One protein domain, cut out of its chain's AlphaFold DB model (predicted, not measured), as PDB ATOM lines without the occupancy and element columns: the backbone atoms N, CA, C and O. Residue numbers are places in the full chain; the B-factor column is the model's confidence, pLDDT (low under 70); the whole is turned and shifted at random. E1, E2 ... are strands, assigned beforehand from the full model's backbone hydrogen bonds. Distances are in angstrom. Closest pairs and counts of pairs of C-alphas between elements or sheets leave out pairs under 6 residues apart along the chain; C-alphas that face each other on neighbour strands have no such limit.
ATOM      1  N   SER A 147      32.624  -4.583  25.520       56.12
ATOM      2  CA  SER A 147      32.575  -4.190  26.920       56.12
ATOM      3  C   SER A 147      33.776  -4.726  27.701       56.12
ATOM      4  O   SER A 147      34.164  -5.885  27.579       56.12
ATOM      5  N   GLN A 148      34.387  -3.866  28.507       68.50
ATOM      6  CA  GLN A 148      35.377  -4.229  29.510       68.50
ATOM      7  C   GLN A 148      34.694  -4.225  30.874       68.50
ATOM      8  O   GLN A 148      34.051  -3.240  31.231       68.50
ATOM      9  N   VAL A 149      34.849  -5.304  31.639       71.12
ATOM     10  CA  VAL A 149      34.282  -5.428  32.985       71.12
ATOM     11  C   VAL A 149      35.408  -5.366  34.012       71.12
ATOM     12  O   VAL A 149      36.378  -6.116  33.923       71.12
ATOM     13  N   VAL A 150      35.285  -4.468  34.985       75.12
ATOM     14  CA  VAL A 150      36.250  -4.267  36.070       75.12
ATOM     15  C   VAL A 150      35.522  -4.349  37.403       75.12
ATOM     16  O   VAL A 150      34.477  -3.736  37.594       75.12
ATOM     17  N   ARG A 151      36.091  -5.092  38.353       76.44
ATOM     18  CA  ARG A 151      35.603  -5.127  39.734       76.44
ATOM     19  C   ARG A 151      36.272  -3.998  40.511       76.44
ATOM     20  O   ARG A 151      37.496  -3.977  40.620       76.44
ATOM     21  N   MET A 152      35.484  -3.059  41.018       76.50
ATOM     22  CA  MET A 152      35.967  -1.919  41.795       76.50
ATOM     23  C   MET A 152      35.526  -2.049  43.250       76.50
ATOM     24  O   MET A 152      34.431  -2.528  43.537       76.50
ATOM     25  N   GLU A 168      31.500  -3.431  46.965       77.62
ATOM     26  CA  GLU A 168      32.113  -3.909  45.743       77.62
ATOM     27  C   GLU A 168      31.140  -3.700  44.598       77.62
ATOM     28  O   GLU A 168      29.949  -3.993  44.708       77.62
ATOM     29  N   PHE A 169      31.664  -3.170  43.504       82.19
ATOM     30  CA  PHE A 169      30.895  -2.789  42.338       82.19
ATOM     31  C   PHE A 169      31.487  -3.436  41.096       82.19
ATOM     32  O   PHE A 169      32.697  -3.660  40.985       82.19
ATOM     33  N   ILE A 170      30.614  -3.727  40.144       77.75
ATOM     34  CA  ILE A 170      30.972  -4.212  38.820       77.75
ATOM     35  C   ILE A 170      30.827  -3.032  37.868       77.75
ATOM     36  O   ILE A 170      29.742  -2.479  37.709       77.75
ATOM     37  N   VAL A 171      31.930  -2.627  37.248       82.50
ATOM     38  CA  VAL A 171      31.972  -1.513  36.305       82.50
ATOM     39  C   VAL A 171      32.143  -2.060  34.901       82.50
ATOM     40  O   VAL A 171      33.149  -2.691  34.589       82.50
ATOM     41  N   THR A 172      31.154  -1.807  34.052       77.44
ATOM     42  CA  THR A 172      31.151  -2.190  32.644       77.44
ATOM     43  C   THR A 172      31.389  -0.953  31.790       77.44
ATOM     44  O   THR A 172      30.595  -0.017  31.814       77.44
ATOM     45  N   MET A 173      32.466  -0.943  31.014       79.38
ATOM     46  CA  MET A 173      32.775   0.103  30.045       79.38
ATOM     47  C   MET A 173      32.534  -0.428  28.639       79.38
ATOM     48  O   MET A 173      33.201  -1.372  28.239       79.38
ATOM     49  N   ALA A 174      31.638   0.188  27.877       68.44
ATOM     50  CA  ALA A 174      31.320  -0.212  26.514       68.44
ATOM     51  C   ALA A 174      31.692   0.902  25.520       68.44
ATOM     52  O   ALA A 174      31.373   2.070  25.741       68.44
ATOM     53  N   LEU A 175      32.392   0.567  24.429       65.06
ATOM     54  CA  LEU A 175      32.932   1.561  23.483       65.06
ATOM     55  C   LEU A 175      32.526   1.276  22.030       65.06
ATOM     56  O   LEU A 175      32.992   0.312  21.428       65.06
ATOM     57  N   GLY A 176      31.749   2.170  21.413       63.44
ATOM     58  CA  GLY A 176      31.382   2.095  19.991       63.44
ATOM     59  C   GLY A 176      30.991   3.453  19.417       63.44
ATOM     60  O   GLY A 176      31.766   4.395  19.524       63.44
ATOM     61  N   GLY A 177      29.809   3.559  18.794       58.50
ATOM     62  CA  GLY A 177      29.284   4.842  18.287       58.50
ATOM     63  C   GLY A 177      29.062   5.903  19.378       58.50
ATOM     64  O   GLY A 177      28.921   7.081  19.073       58.50
ATOM     65  N   HIS A 178      29.067   5.477  20.641       64.56
ATOM     66  CA  HIS A 178      29.129   6.274  21.862       64.56
ATOM     67  C   HIS A 178      29.972   5.506  22.895       64.56
ATOM     68  O   HIS A 178      30.258   4.316  22.708       64.56
ATOM     69  N   ALA A 179      30.386   6.175  23.971       77.62
ATOM     70  CA  ALA A 179      31.063   5.532  25.094       77.62
ATOM     71  C   ALA A 179      30.103   5.433  26.279       77.62
ATOM     72  O   ALA A 179      29.471   6.419  26.643       77.62
ATOM     73  N   GLN A 180      29.997   4.252  26.879       80.31
ATOM     74  CA  GLN A 180      29.132   3.991  28.020       80.31
ATOM     75  C   GLN A 180      29.951   3.445  29.188       80.31
ATOM     76  O   GLN A 180      30.855   2.632  29.000       80.31
ATOM     77  N   LEU A 181      29.610   3.868  30.397       87.31
ATOM     78  CA  LEU A 181      30.098   3.304  31.645       87.31
ATOM     79  C   LEU A 181      28.888   2.994  32.521       87.31
ATOM     80  O   LEU A 181      28.080   3.876  32.776       87.31
ATOM     81  N   ALA A 182      28.749   1.754  32.969       84.81
ATOM     82  CA  ALA A 182      27.680   1.311  33.854       84.81
ATOM     83  C   ALA A 182      28.289   0.731  35.130       84.81
ATOM     84  O   ALA A 182      29.195  -0.095  35.068       84.81
ATOM     85  N   VAL A 183      27.793   1.169  36.280       87.38
ATOM     86  CA  VAL A 183      28.182   0.701  37.608       87.38
ATOM     87  C   VAL A 183      27.023  -0.103  38.170       87.38
ATOM     88  O   VAL A 183      25.922   0.423  38.332       87.38
ATOM     89  N   GLN A 184      27.274  -1.368  38.471       83.56
ATOM     90  CA  GLN A 184      26.318  -2.279  39.080       83.56
ATOM     91  C   GLN A 184      26.802  -2.717  40.459       83.56
ATOM     92  O   GLN A 184      28.007  -2.785  40.713       83.56
ATOM     93  N   ASP A 185      25.869  -3.025  41.353       83.75
ATOM     94  CA  ASP A 185      26.199  -3.684  42.614       83.75
ATOM     95  C   ASP A 185      26.448  -5.194  42.420       83.75
ATOM     96  O   ASP A 185      26.334  -5.741  41.318       83.75
ATOM     97  N   VAL A 186      26.800  -5.896  43.501       77.44
ATOM     98  CA  VAL A 186      27.027  -7.354  43.480       77.44
ATOM     99  C   VAL A 186      25.775  -8.176  43.138       77.44
ATOM    100  O   VAL A 186      25.897  -9.340  42.764       77.44
ATOM    101  N   GLU A 187      24.583  -7.585  43.241       79.69
ATOM    102  CA  GLU A 187      23.299  -8.189  42.864       79.69
ATOM    103  C   GLU A 187      22.913  -7.852  41.410       79.69
ATOM    104  O   GLU A 187      21.824  -8.201  40.961       79.69
ATOM    105  N   SER A 188      23.824  -7.230  40.647       73.50
ATOM    106  CA  SER A 188      23.641  -6.794  39.253       73.50
ATOM    107  C   SER A 188      22.607  -5.680  39.042       73.50
ATOM    108  O   SER A 188      22.188  -5.450  37.905       73.50
ATOM    109  N   ARG A 189      22.215  -4.949  40.094       79.06
ATOM    110  CA  ARG A 189      21.343  -3.766  39.967       79.06
ATOM    111  C   ARG A 189      22.141  -2.570  39.469       79.06
ATOM    112  O   ARG A 189      23.283  -2.387  39.899       79.06
ATOM    113  N   LEU A 190      21.569  -1.754  38.581       77.69
ATOM    114  CA  LEU A 190      22.237  -0.561  38.072       77.69
ATOM    115  C   LEU A 190      22.236   0.517  39.157       77.69
ATOM    116  O   LEU A 190      21.199   1.011  39.592       77.69
ATOM    117  N   VAL A 191      23.432   0.907  39.581       85.12
ATOM    118  CA  VAL A 191      23.630   1.995  40.543       85.12
ATOM    119  C   VAL A 191      23.746   3.320  39.797       85.12
ATOM    120  O   VAL A 191      23.121   4.311  40.169       85.12
ATOM    121  N   MET A 192      24.540   3.337  38.726       85.25
ATOM    122  CA  MET A 192      24.810   4.536  37.941       85.25
ATOM    123  C   MET A 192      25.203   4.166  36.514       85.25
ATOM    124  O   MET A 192      25.899   3.175  36.304       85.25
ATOM    125  N   ALA A 193      24.835   4.989  35.536       84.25
ATOM    126  CA  ALA A 193      25.403   4.916  34.195       84.25
ATOM    127  C   ALA A 193      25.794   6.298  33.665       84.25
ATOM    128  O   ALA A 193      25.158   7.304  33.963       84.25
ATOM    129  N   LEU A 194      26.837   6.330  32.846       87.75
ATOM    130  CA  LEU A 194      27.306   7.483  32.097       87.75
ATOM    131  C   LEU A 194      27.331   7.115  30.621       87.75
ATOM    132  O   LEU A 194      27.912   6.095  30.253       87.75
ATOM    133  N   THR A 195      26.757   7.957  29.772       82.94
ATOM    134  CA  THR A 195      26.861   7.814  28.318       82.94
ATOM    135  C   THR A 195      27.435   9.096  27.734       82.94
ATOM    136  O   THR A 195      26.829  10.156  27.842       82.94
ATOM    137  N   LEU A 196      28.619   9.001  27.136       85.50
ATOM    138  CA  LEU A 196      29.277  10.077  26.407       85.50
ATOM    139  C   LEU A 196      28.951   9.950  24.921       85.50
ATOM    140  O   LEU A 196      29.198   8.913  24.295       85.50
ATOM    141  N   LEU A 197      28.452  11.038  24.352       81.94
ATOM    142  CA  LEU A 197      27.983  11.105  22.979       81.94
ATOM    143  C   LEU A 197      28.194  12.508  22.389       81.94
ATOM    144  O   LEU A 197      28.511  13.463  23.096       81.94
ATOM    145  N   ILE A 198      28.104  12.609  21.062       80.31
ATOM    146  CA  ILE A 198      28.159  13.885  20.341       80.31
ATOM    147  C   ILE A 198      26.758  14.168  19.797       80.31
ATOM    148  O   ILE A 198      26.343  13.585  18.797       80.31
ATOM    149  N   GLU A 199      26.034  15.071  20.449       76.62
ATOM    150  CA  GLU A 199      24.683  15.487  20.070       76.62
ATOM    151  C   GLU A 199      24.742  16.774  19.260       76.62
ATOM    152  O   GLU A 199      25.157  17.817  19.758       76.62
ATOM    153  N   ASN A 200      24.327  16.720  17.992       80.88
ATOM    154  CA  ASN A 200      24.297  17.895  17.110       80.88
ATOM    155  C   ASN A 200      25.649  18.643  17.031       80.88
ATOM    156  O   ASN A 200      25.688  19.865  16.911       80.88
ATOM    157  N   GLY A 201      26.766  17.910  17.116       81.00
ATOM    158  CA  GLY A 201      28.120  18.478  17.110       81.00
ATOM    159  C   GLY A 201      28.612  18.993  18.469       81.00
ATOM    160  O   GLY A 201      29.725  19.510  18.545       81.00
ATOM    161  N   VAL A 202      27.825  18.835  19.535       84.38
ATOM    162  CA  VAL A 202      28.172  19.234  20.901       84.38
ATOM    163  C   VAL A 202      28.504  17.990  21.733       84.38
ATOM    164  O   VAL A 202      27.699  17.059  21.775       84.38
ATOM    165  N   PRO A 203      29.663  17.943  22.413       85.62
ATOM    166  CA  PRO A 203      29.950  16.888  23.376       85.62
ATOM    167  C   PRO A 203      28.956  16.916  24.539       85.62
ATOM    168  O   PRO A 203      28.798  17.955  25.193       85.62
ATOM    169  N   SER A 204      28.320  15.777  24.807       86.38
ATOM    170  CA  SER A 204      27.350  15.624  25.884       86.38
ATOM    171  C   SER A 204      27.562  14.350  26.701       86.38
ATOM    172  O   SER A 204      28.026  13.322  26.203       86.38
ATOM    173  N   VAL A 205      27.250  14.444  27.993       89.50
ATOM    174  CA  VAL A 205      27.248  13.331  28.943       89.50
ATOM    175  C   VAL A 205      25.849  13.189  29.514       89.50
ATOM    176  O   VAL A 205      25.305  14.127  30.095       89.50
ATOM    177  N   HIS A 206      25.290  12.000  29.363       85.94
ATOM    178  CA  HIS A 206      24.038  11.590  29.973       85.94
ATOM    179  C   HIS A 206      24.352  10.781  31.227       85.94
ATOM    180  O   HIS A 206      25.111   9.813  31.165       85.94
ATOM    181  N   VAL A 207      23.781  11.172  32.360       87.25
ATOM    182  CA  VAL A 207      23.972  10.533  33.661       87.25
ATOM    183  C   VAL A 207      22.659   9.894  34.085       87.25
ATOM    184  O   VAL A 207      21.646  10.579  34.196       87.25
ATOM    185  N   ASN A 208      22.683   8.594  34.356       82.75
ATOM    186  CA  ASN A 208      21.580   7.854  34.954       82.75
ATOM    187  C   ASN A 208      21.953   7.437  36.384       82.75
ATOM    188  O   ASN A 208      23.082   7.004  36.624       82.75
ATOM    189  N   ALA A 209      21.014   7.569  37.316       75.38
ATOM    190  CA  ALA A 209      21.146   7.141  38.699       75.38
ATOM    191  C   ALA A 209      19.997   6.174  39.031       75.38
ATOM    192  O   ALA A 209      18.857   6.602  39.206       75.38
ATOM    193  N   GLY A 210      20.311   4.881  39.144       68.31
ATOM    194  CA  GLY A 210      19.347   3.820  39.449       68.31
ATOM    195  C   GLY A 210      18.715   3.122  38.237       68.31
ATOM    196  O   GLY A 210      19.065   3.361  37.085       68.31
ATOM    197  N   ASP A 211      17.767   2.229  38.535       60.28
ATOM    198  CA  ASP A 211      17.114   1.327  37.573       60.28
ATOM    199  C   ASP A 211      15.879   1.942  36.869       60.28
ATOM    200  O   ASP A 211      15.235   1.278  36.054       60.28
ATOM    201  N   THR A 212      15.490   3.180  37.193       53.97
ATOM    202  CA  THR A 212      14.210   3.768  36.758       53.97
ATOM    203  C   THR A 212      14.384   5.042  35.923       53.97
ATOM    204  O   THR A 212      14.892   6.034  36.435       53.97
ATOM    205  N   ASP A 213      13.838   5.012  34.696       52.28
ATOM    206  CA  ASP A 213      13.673   6.111  33.714       52.28
ATOM    207  C   ASP A 213      14.940   6.584  32.935       52.28
ATOM    208  O   ASP A 213      16.064   6.218  33.292       52.28
ATOM    209  N   PRO A 214      14.784   7.307  31.792       61.47
ATOM    210  CA  PRO A 214      15.905   7.793  30.978       61.47
ATOM    211  C   PRO A 214      16.744   8.841  31.730       61.47
ATOM    212  O   PRO A 214      16.308   9.401  32.731       61.47
ATOM    213  N   SER A 215      17.971   9.061  31.253       60.53
ATOM    214  CA  SER A 215      19.050   9.849  31.866       60.53
ATOM    215  C   SER A 215      18.600  11.023  32.755       60.53
ATOM    216  O   SER A 215      18.135  12.056  32.294       60.53
ATOM    217  N   VAL A 216      18.831  10.919  34.063       73.81
ATOM    218  CA  VAL A 216      18.441  11.922  35.071       73.81
ATOM    219  C   VAL A 216      19.083  13.301  34.842       73.81
ATOM    220  O   VAL A 216      18.476  14.331  35.149       73.81
ATOM    221  N   LEU A 217      20.302  13.349  34.298       84.25
ATOM    222  CA  LEU A 217      21.042  14.591  34.065       84.25
ATOM    223  C   LEU A 217      21.787  14.566  32.727       84.25
ATOM    224  O   LEU A 217      22.490  13.615  32.400       84.25
ATOM    225  N   HIS A 218      21.693  15.670  32.002       85.75
ATOM    226  CA  HIS A 218      22.412  15.962  30.770       85.75
ATOM    227  C   HIS A 218      23.406  17.079  31.015       85.75
ATOM    228  O   HIS A 218      23.050  18.138  31.534       85.75
ATOM    229  N   VAL A 219      24.653  16.850  30.618       89.19
ATOM    230  CA  VAL A 219      25.732  17.832  30.702       89.19
ATOM    231  C   VAL A 219      26.273  18.076  29.304       89.19
ATOM    232  O   VAL A 219      26.768  17.148  28.670       89.19
ATOM    233  N   GLN A 220      26.203  19.313  28.817       88.75
ATOM    234  CA  GLN A 220      26.657  19.687  27.474       88.75
ATOM    235  C   GLN A 220      27.712  20.794  27.528       88.75
ATOM    236  O   GLN A 220      27.564  21.774  28.262       88.75
ATOM    237  N   ALA A 221      28.759  20.677  26.709       88.31
ATOM    238  CA  ALA A 221      29.768  21.724  26.537       88.31
ATOM    239  C   ALA A 221      29.301  22.768  25.503       88.31
ATOM    240  O   ALA A 221      29.739  22.765  24.353       88.31
ATOM    241  N   ALA A 222      28.383  23.651  25.905       83.94
ATOM    242  CA  ALA A 222      27.738  24.637  25.035       83.94
ATOM    243  C   ALA A 222      27.754  26.052  25.639       83.94
ATOM    244  O   ALA A 222      28.016  26.247  26.823       83.94
ATOM    245  N   HIS A 223      27.472  27.065  24.812       86.69
ATOM    246  CA  HIS A 223      27.360  28.475  25.228       86.69
ATOM    247  C   HIS A 223      28.596  29.047  25.961       86.69
ATOM    248  O   HIS A 223      28.478  29.996  26.731       86.69
ATOM    249  N   GLY A 224      29.788  28.484  25.730       82.94
ATOM    250  CA  GLY A 224      31.024  28.905  26.404       82.94
ATOM    251  C   GLY A 224      31.194  28.366  27.831       82.94
ATOM    252  O   GLY A 224      32.058  28.852  28.555       82.94
ATOM    253  N   GLY A 225      30.400  27.371  28.238       86.56
ATOM    254  CA  GLY A 225      30.489  26.734  29.550       86.56
ATOM    255  C   GLY A 225      29.896  25.322  29.567       86.56
ATOM    256  O   GLY A 225      29.837  24.648  28.540       86.56
ATOM    257  N   MET A 226      29.470  24.876  30.752       87.50
ATOM    258  CA  MET A 226      28.715  23.631  30.917       87.50
ATOM    259  C   MET A 226      27.237  23.951  31.124       87.50
ATOM    260  O   MET A 226      26.882  24.695  32.038       87.50
ATOM    261  N   VAL A 227      26.385  23.370  30.290       86.19
ATOM    262  CA  VAL A 227      24.930  23.416  30.435       86.19
ATOM    263  C   VAL A 227      24.490  22.139  31.137       86.19
ATOM    264  O   VAL A 227      24.847  21.053  30.687       86.19
ATOM    265  N   LEU A 228      23.733  22.277  32.225       89.00
ATOM    266  CA  LEU A 228      23.133  21.164  32.957       89.00
ATOM    267  C   LEU A 228      21.616  21.205  32.758       89.00
ATOM    268  O   LEU A 228      20.993  22.232  33.033       89.00
ATOM    269  N   SER A 229      21.022  20.107  32.304       86.94
ATOM    270  CA  SER A 229      19.574  19.968  32.115       86.94
ATOM    271  C   SER A 229      19.086  18.599  32.577       86.94
ATOM    272  O   SER A 229      19.844  17.638  32.578       86.94
ATOM    273  N   THR A 230      17.826  18.495  32.978       83.69
ATOM    274  CA  THR A 230      17.184  17.217  33.317       83.69
ATOM    275  C   THR A 230      16.348  16.724  32.133       83.69
ATOM    276  O   THR A 230      15.813  17.544  31.386       83.69
ATOM    277  N   ASP A 231      16.230  15.404  31.941       69.19
ATOM    278  CA  ASP A 231      15.447  14.841  30.821       69.19
ATOM    279  C   ASP A 231      13.941  14.920  31.014       69.19
ATOM    280  O   ASP A 231      13.180  14.945  30.046       69.19
ATOM    281  N   SER A 232      13.491  14.910  32.267       65.44
ATOM    282  CA  SER A 232      12.072  14.877  32.570       65.44
ATOM    283  C   SER A 232      11.649  16.092  33.378       65.44
ATOM    284  O   SER A 232      12.349  16.562  34.274       65.44
ATOM    285  N   LEU A 233      10.427  16.553  33.093       62.88
ATOM    286  CA  LEU A 233       9.702  17.538  33.904       62.88
ATOM    287  C   LEU A 233       9.524  17.077  35.361       62.88
ATOM    288  O   LEU A 233       9.153  17.875  36.216       62.88
ATOM    289  N   ASN A 234       9.792  15.798  35.633       70.25
ATOM    290  CA  ASN A 234       9.695  15.183  36.943       70.25
ATOM    291  C   ASN A 234      11.024  15.221  37.701       70.25
ATOM    292  O   ASN A 234      11.124  14.529  38.702       70.25
ATOM    293  N   HIS A 235      12.039  15.963  37.254       75.75
ATOM    294  CA  HIS A 235      13.272  16.177  38.011       75.75
ATOM    295  C   HIS A 235      13.559  17.666  38.182       75.75
ATOM    296  O   HIS A 235      13.449  18.445  37.234       75.75
ATOM    297  N   GLU A 236      13.973  18.050  39.387       81.75
ATOM    298  CA  GLU A 236      14.296  19.431  39.742       81.75
ATOM    299  C   GLU A 236      15.710  19.563  40.318       81.75
ATOM    300  O   GLU A 236      16.248  18.648  40.950       81.75
ATOM    301  N   PHE A 237      16.297  20.745  40.115       85.88
ATOM    302  CA  PHE A 237      17.542  21.136  40.761       85.88
ATOM    303  C   PHE A 237      17.261  21.668  42.168       85.88
ATOM    304  O   PHE A 237      16.490  22.609  42.355       85.88
ATOM    305  N   GLY A 238      17.939  21.094  43.156       85.19
ATOM    306  CA  GLY A 238      17.933  21.526  44.546       85.19
ATOM    307  C   GLY A 238      19.344  21.735  45.088       85.19
ATOM    308  O   GLY A 238      20.346  21.533  44.402       85.19
ATOM    309  N   ILE A 239      19.419  22.130  46.357       86.81
ATOM    310  CA  ILE A 239      20.682  22.269  47.084       86.81
ATOM    311  C   ILE A 239      20.895  21.003  47.916       86.81
ATOM    312  O   ILE A 239      20.056  20.665  48.752       86.81
ATOM    313  N   SER A 240      22.017  20.319  47.703       87.06
ATOM    314  CA  SER A 240      22.472  19.236  48.577       87.06
ATOM    315  C   SER A 240      23.124  19.825  49.831       87.06
ATOM    316  O   SER A 240      23.927  20.761  49.700       87.06
ATOM    317  N   PRO A 241      22.828  19.302  51.036       84.94
ATOM    318  CA  PRO A 241      23.488  19.753  52.252       84.94
ATOM    319  C   PRO A 241      25.000  19.452  52.214       84.94
ATOM    320  O   PRO A 241      25.408  18.494  51.556       84.94
ATOM    321  N   PRO A 242      25.827  20.239  52.930       87.62
ATOM    322  CA  PRO A 242      27.247  19.950  53.098       87.62
ATOM    323  C   PRO A 242      27.440  18.674  53.920       87.62
ATOM    324  O   PRO A 242      27.083  18.616  55.096       87.62
ATOM    325  N   ASP A 243      28.017  17.658  53.299       85.81
ATOM    326  CA  ASP A 243      28.224  16.330  53.865       85.81
ATOM    327  C   ASP A 243      29.406  15.620  53.180       85.81
ATOM    328  O   ASP A 243      30.171  16.224  52.419       85.81
ATOM    329  N   ARG A 244      29.573  14.320  53.457       80.31
ATOM    330  CA  ARG A 244      30.650  13.512  52.869       80.31
ATOM    331  C   ARG A 244      30.548  13.350  51.349       80.31
ATOM    332  O   ARG A 244      31.566  13.119  50.712       80.31
ATOM    333  N   TYR A 245      29.360  13.478  50.761       79.19
ATOM    334  CA  TYR A 245      29.146  13.313  49.319       79.19
ATOM    335  C   TYR A 245      29.370  14.612  48.539       79.19
ATOM    336  O   TYR A 245      29.528  14.603  47.322       79.19
ATOM    337  N   THR A 246      29.417  15.736  49.246       80.94
ATOM    338  CA  THR A 246      29.614  17.078  48.689       80.94
ATOM    339  C   THR A 246      30.942  17.711  49.124       80.94
ATOM    340  O   THR A 246      31.168  18.907  48.923       80.94
ATOM    341  N   ASN A 247      31.844  16.916  49.715       79.31
ATOM    342  CA  ASN A 247      33.136  17.360  50.251       79.31
ATOM    343  C   ASN A 247      33.002  18.538  51.237       79.31
ATOM    344  O   ASN A 247      33.795  19.484  51.217       79.31
ATOM    345  N   GLY A 248      31.960  18.511  52.075       78.56
ATOM    346  CA  GLY A 248      31.703  19.528  53.095       78.56
ATOM    347  C   GLY A 248      31.267  20.894  52.554       78.56
ATOM    348  O   GLY A 248      31.360  21.887  53.276       78.56
ATOM    349  N   ARG A 249      30.792  20.983  51.303       80.50
ATOM    350  CA  ARG A 249      30.278  22.223  50.687       80.50
ATOM    351  C   ARG A 249      28.842  22.030  50.188       80.50
ATOM    352  O   ARG A 249      28.469  20.907  49.896       80.50
ATOM    353  N   PRO A 250      28.019  23.085  50.050       83.06
ATOM    354  CA  PRO A 250      26.724  22.951  49.387       83.06
ATOM    355  C   PRO A 250      26.898  22.423  47.957       83.06
ATOM    356  O   PRO A 250      27.722  22.944  47.202       83.06
ATOM    357  N   GLY A 251      26.132  21.393  47.600       83.88
ATOM    358  CA  GLY A 251      26.161  20.771  46.275       83.88
ATOM    359  C   GLY A 251      24.911  21.074  45.450       83.88
ATOM    360  O   GLY A 251      23.904  21.539  45.982       83.88
ATOM    361  N   LEU A 252      24.961  20.770  44.153       85.00
ATOM    362  CA  LEU A 252      23.773  20.717  43.299       85.00
ATOM    363  C   LEU A 252      23.172  19.311  43.391       85.00
ATOM    364  O   LEU A 252      23.855  18.335  43.091       85.00
ATOM    365  N   LEU A 253      21.913  19.211  43.809       84.06
ATOM    366  CA  LEU A 253      21.170  17.955  43.866       84.06
ATOM    367  C   LEU A 253      20.193  17.891  42.694       84.06
ATOM    368  O   LEU A 253      19.415  18.821  42.504       84.06
ATOM    369  N   VAL A 254      20.193  16.787  41.955       82.38
ATOM    370  CA  VAL A 254      19.126  16.460  41.000       82.38
ATOM    371  C   VAL A 254      18.292  15.353  41.623       82.38
ATOM    372  O   VAL A 254      18.834  14.318  42.005       82.38
ATOM    373  N   LYS A 255      16.990  15.579  41.778       79.31
ATOM    374  CA  LYS A 255      16.068  14.615  42.393       79.31
ATOM    375  C   LYS A 255      14.733  14.626  41.668       79.31
ATOM    376  O   LYS A 255      14.409  15.605  40.997       79.31
TER     377      LYS A 255
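This is residues 147 to 152 and 168 to 255 of the 258 residues of an uncharacterized protein of Leclercia sp. LSNIH1 (UniProt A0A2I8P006). One long, twisted wall of seven strands side by side, E1 to E7, makes most of the domain, and a small separate hairpin, E8 and E9, follows E7 in the chain and comes near the wall at E6, far from E1. The printed part has 94 residues with nine named strands, E1 to E9 along the chain, and no named helix: all strand. Both sheets are antiparallel, the large one in the order E1 - E2 - E3 - E4 - E5 - E6 - E7. The whole is only just compact, close to loose, with a radius of gyration of the C-alphas of 14.7 A and spans of 37 by 33 by 25 A.

In the large sheet, E4, residues 190 to 199, has as neighbours E3, residues 179 to 185, and E5, residues 202 to 209; N 194 and O 181, and N 195 and O 206, are within hydrogen-bond range, each 2.8 A. E3 pairs with E2, residues 168 to 175 (N 172 and O 182, 2.8 A), and E2 with edge strand E1, residues 147 to 152 (N 150 and O 171, 2.8 A). E5 pairs with E6, residues 217 to 222 (N 205 and O 219, 2.8 A), and E6 with edge strand E7, residues 225 to 229 (N 220 and O 227, 2.9 A). E2 to E7 form a meander, each strand the antiparallel neighbour of the one before. From edge to edge the strands' lines turn by 89 degrees. E8, residues 235 to 240, and E9, residues 251 to 255, form a hairpin at 149 degrees (N 238 and O 253, 2.8 A). The closest C-alphas of E6 and E9, Leu 217 and Val 254, are 7.4 A apart; E7 and E8 are apart.

E4 is 24.2 A long, E2 22.9 A, E5 22.6 A and E3 20.4 A. E1 begins at C-alpha 147 (32.575, -4.190, 26.920), and E9 ends at C-alpha 255 (16.068, 14.615, 42.393).

The two C-alphas farthest apart, Glu 187 and Gly 224, are 41.3 A apart. Residues 153 to 167 are not printed; C-alphas 152 and 168 are 5.9 A apart across the cut. Of the links printed whole, none is long. Mean pLDDT of the printed part is 79.0, with residues 147 to 148, 174 to 178, 210 to 215 and 231 to 233 under 70.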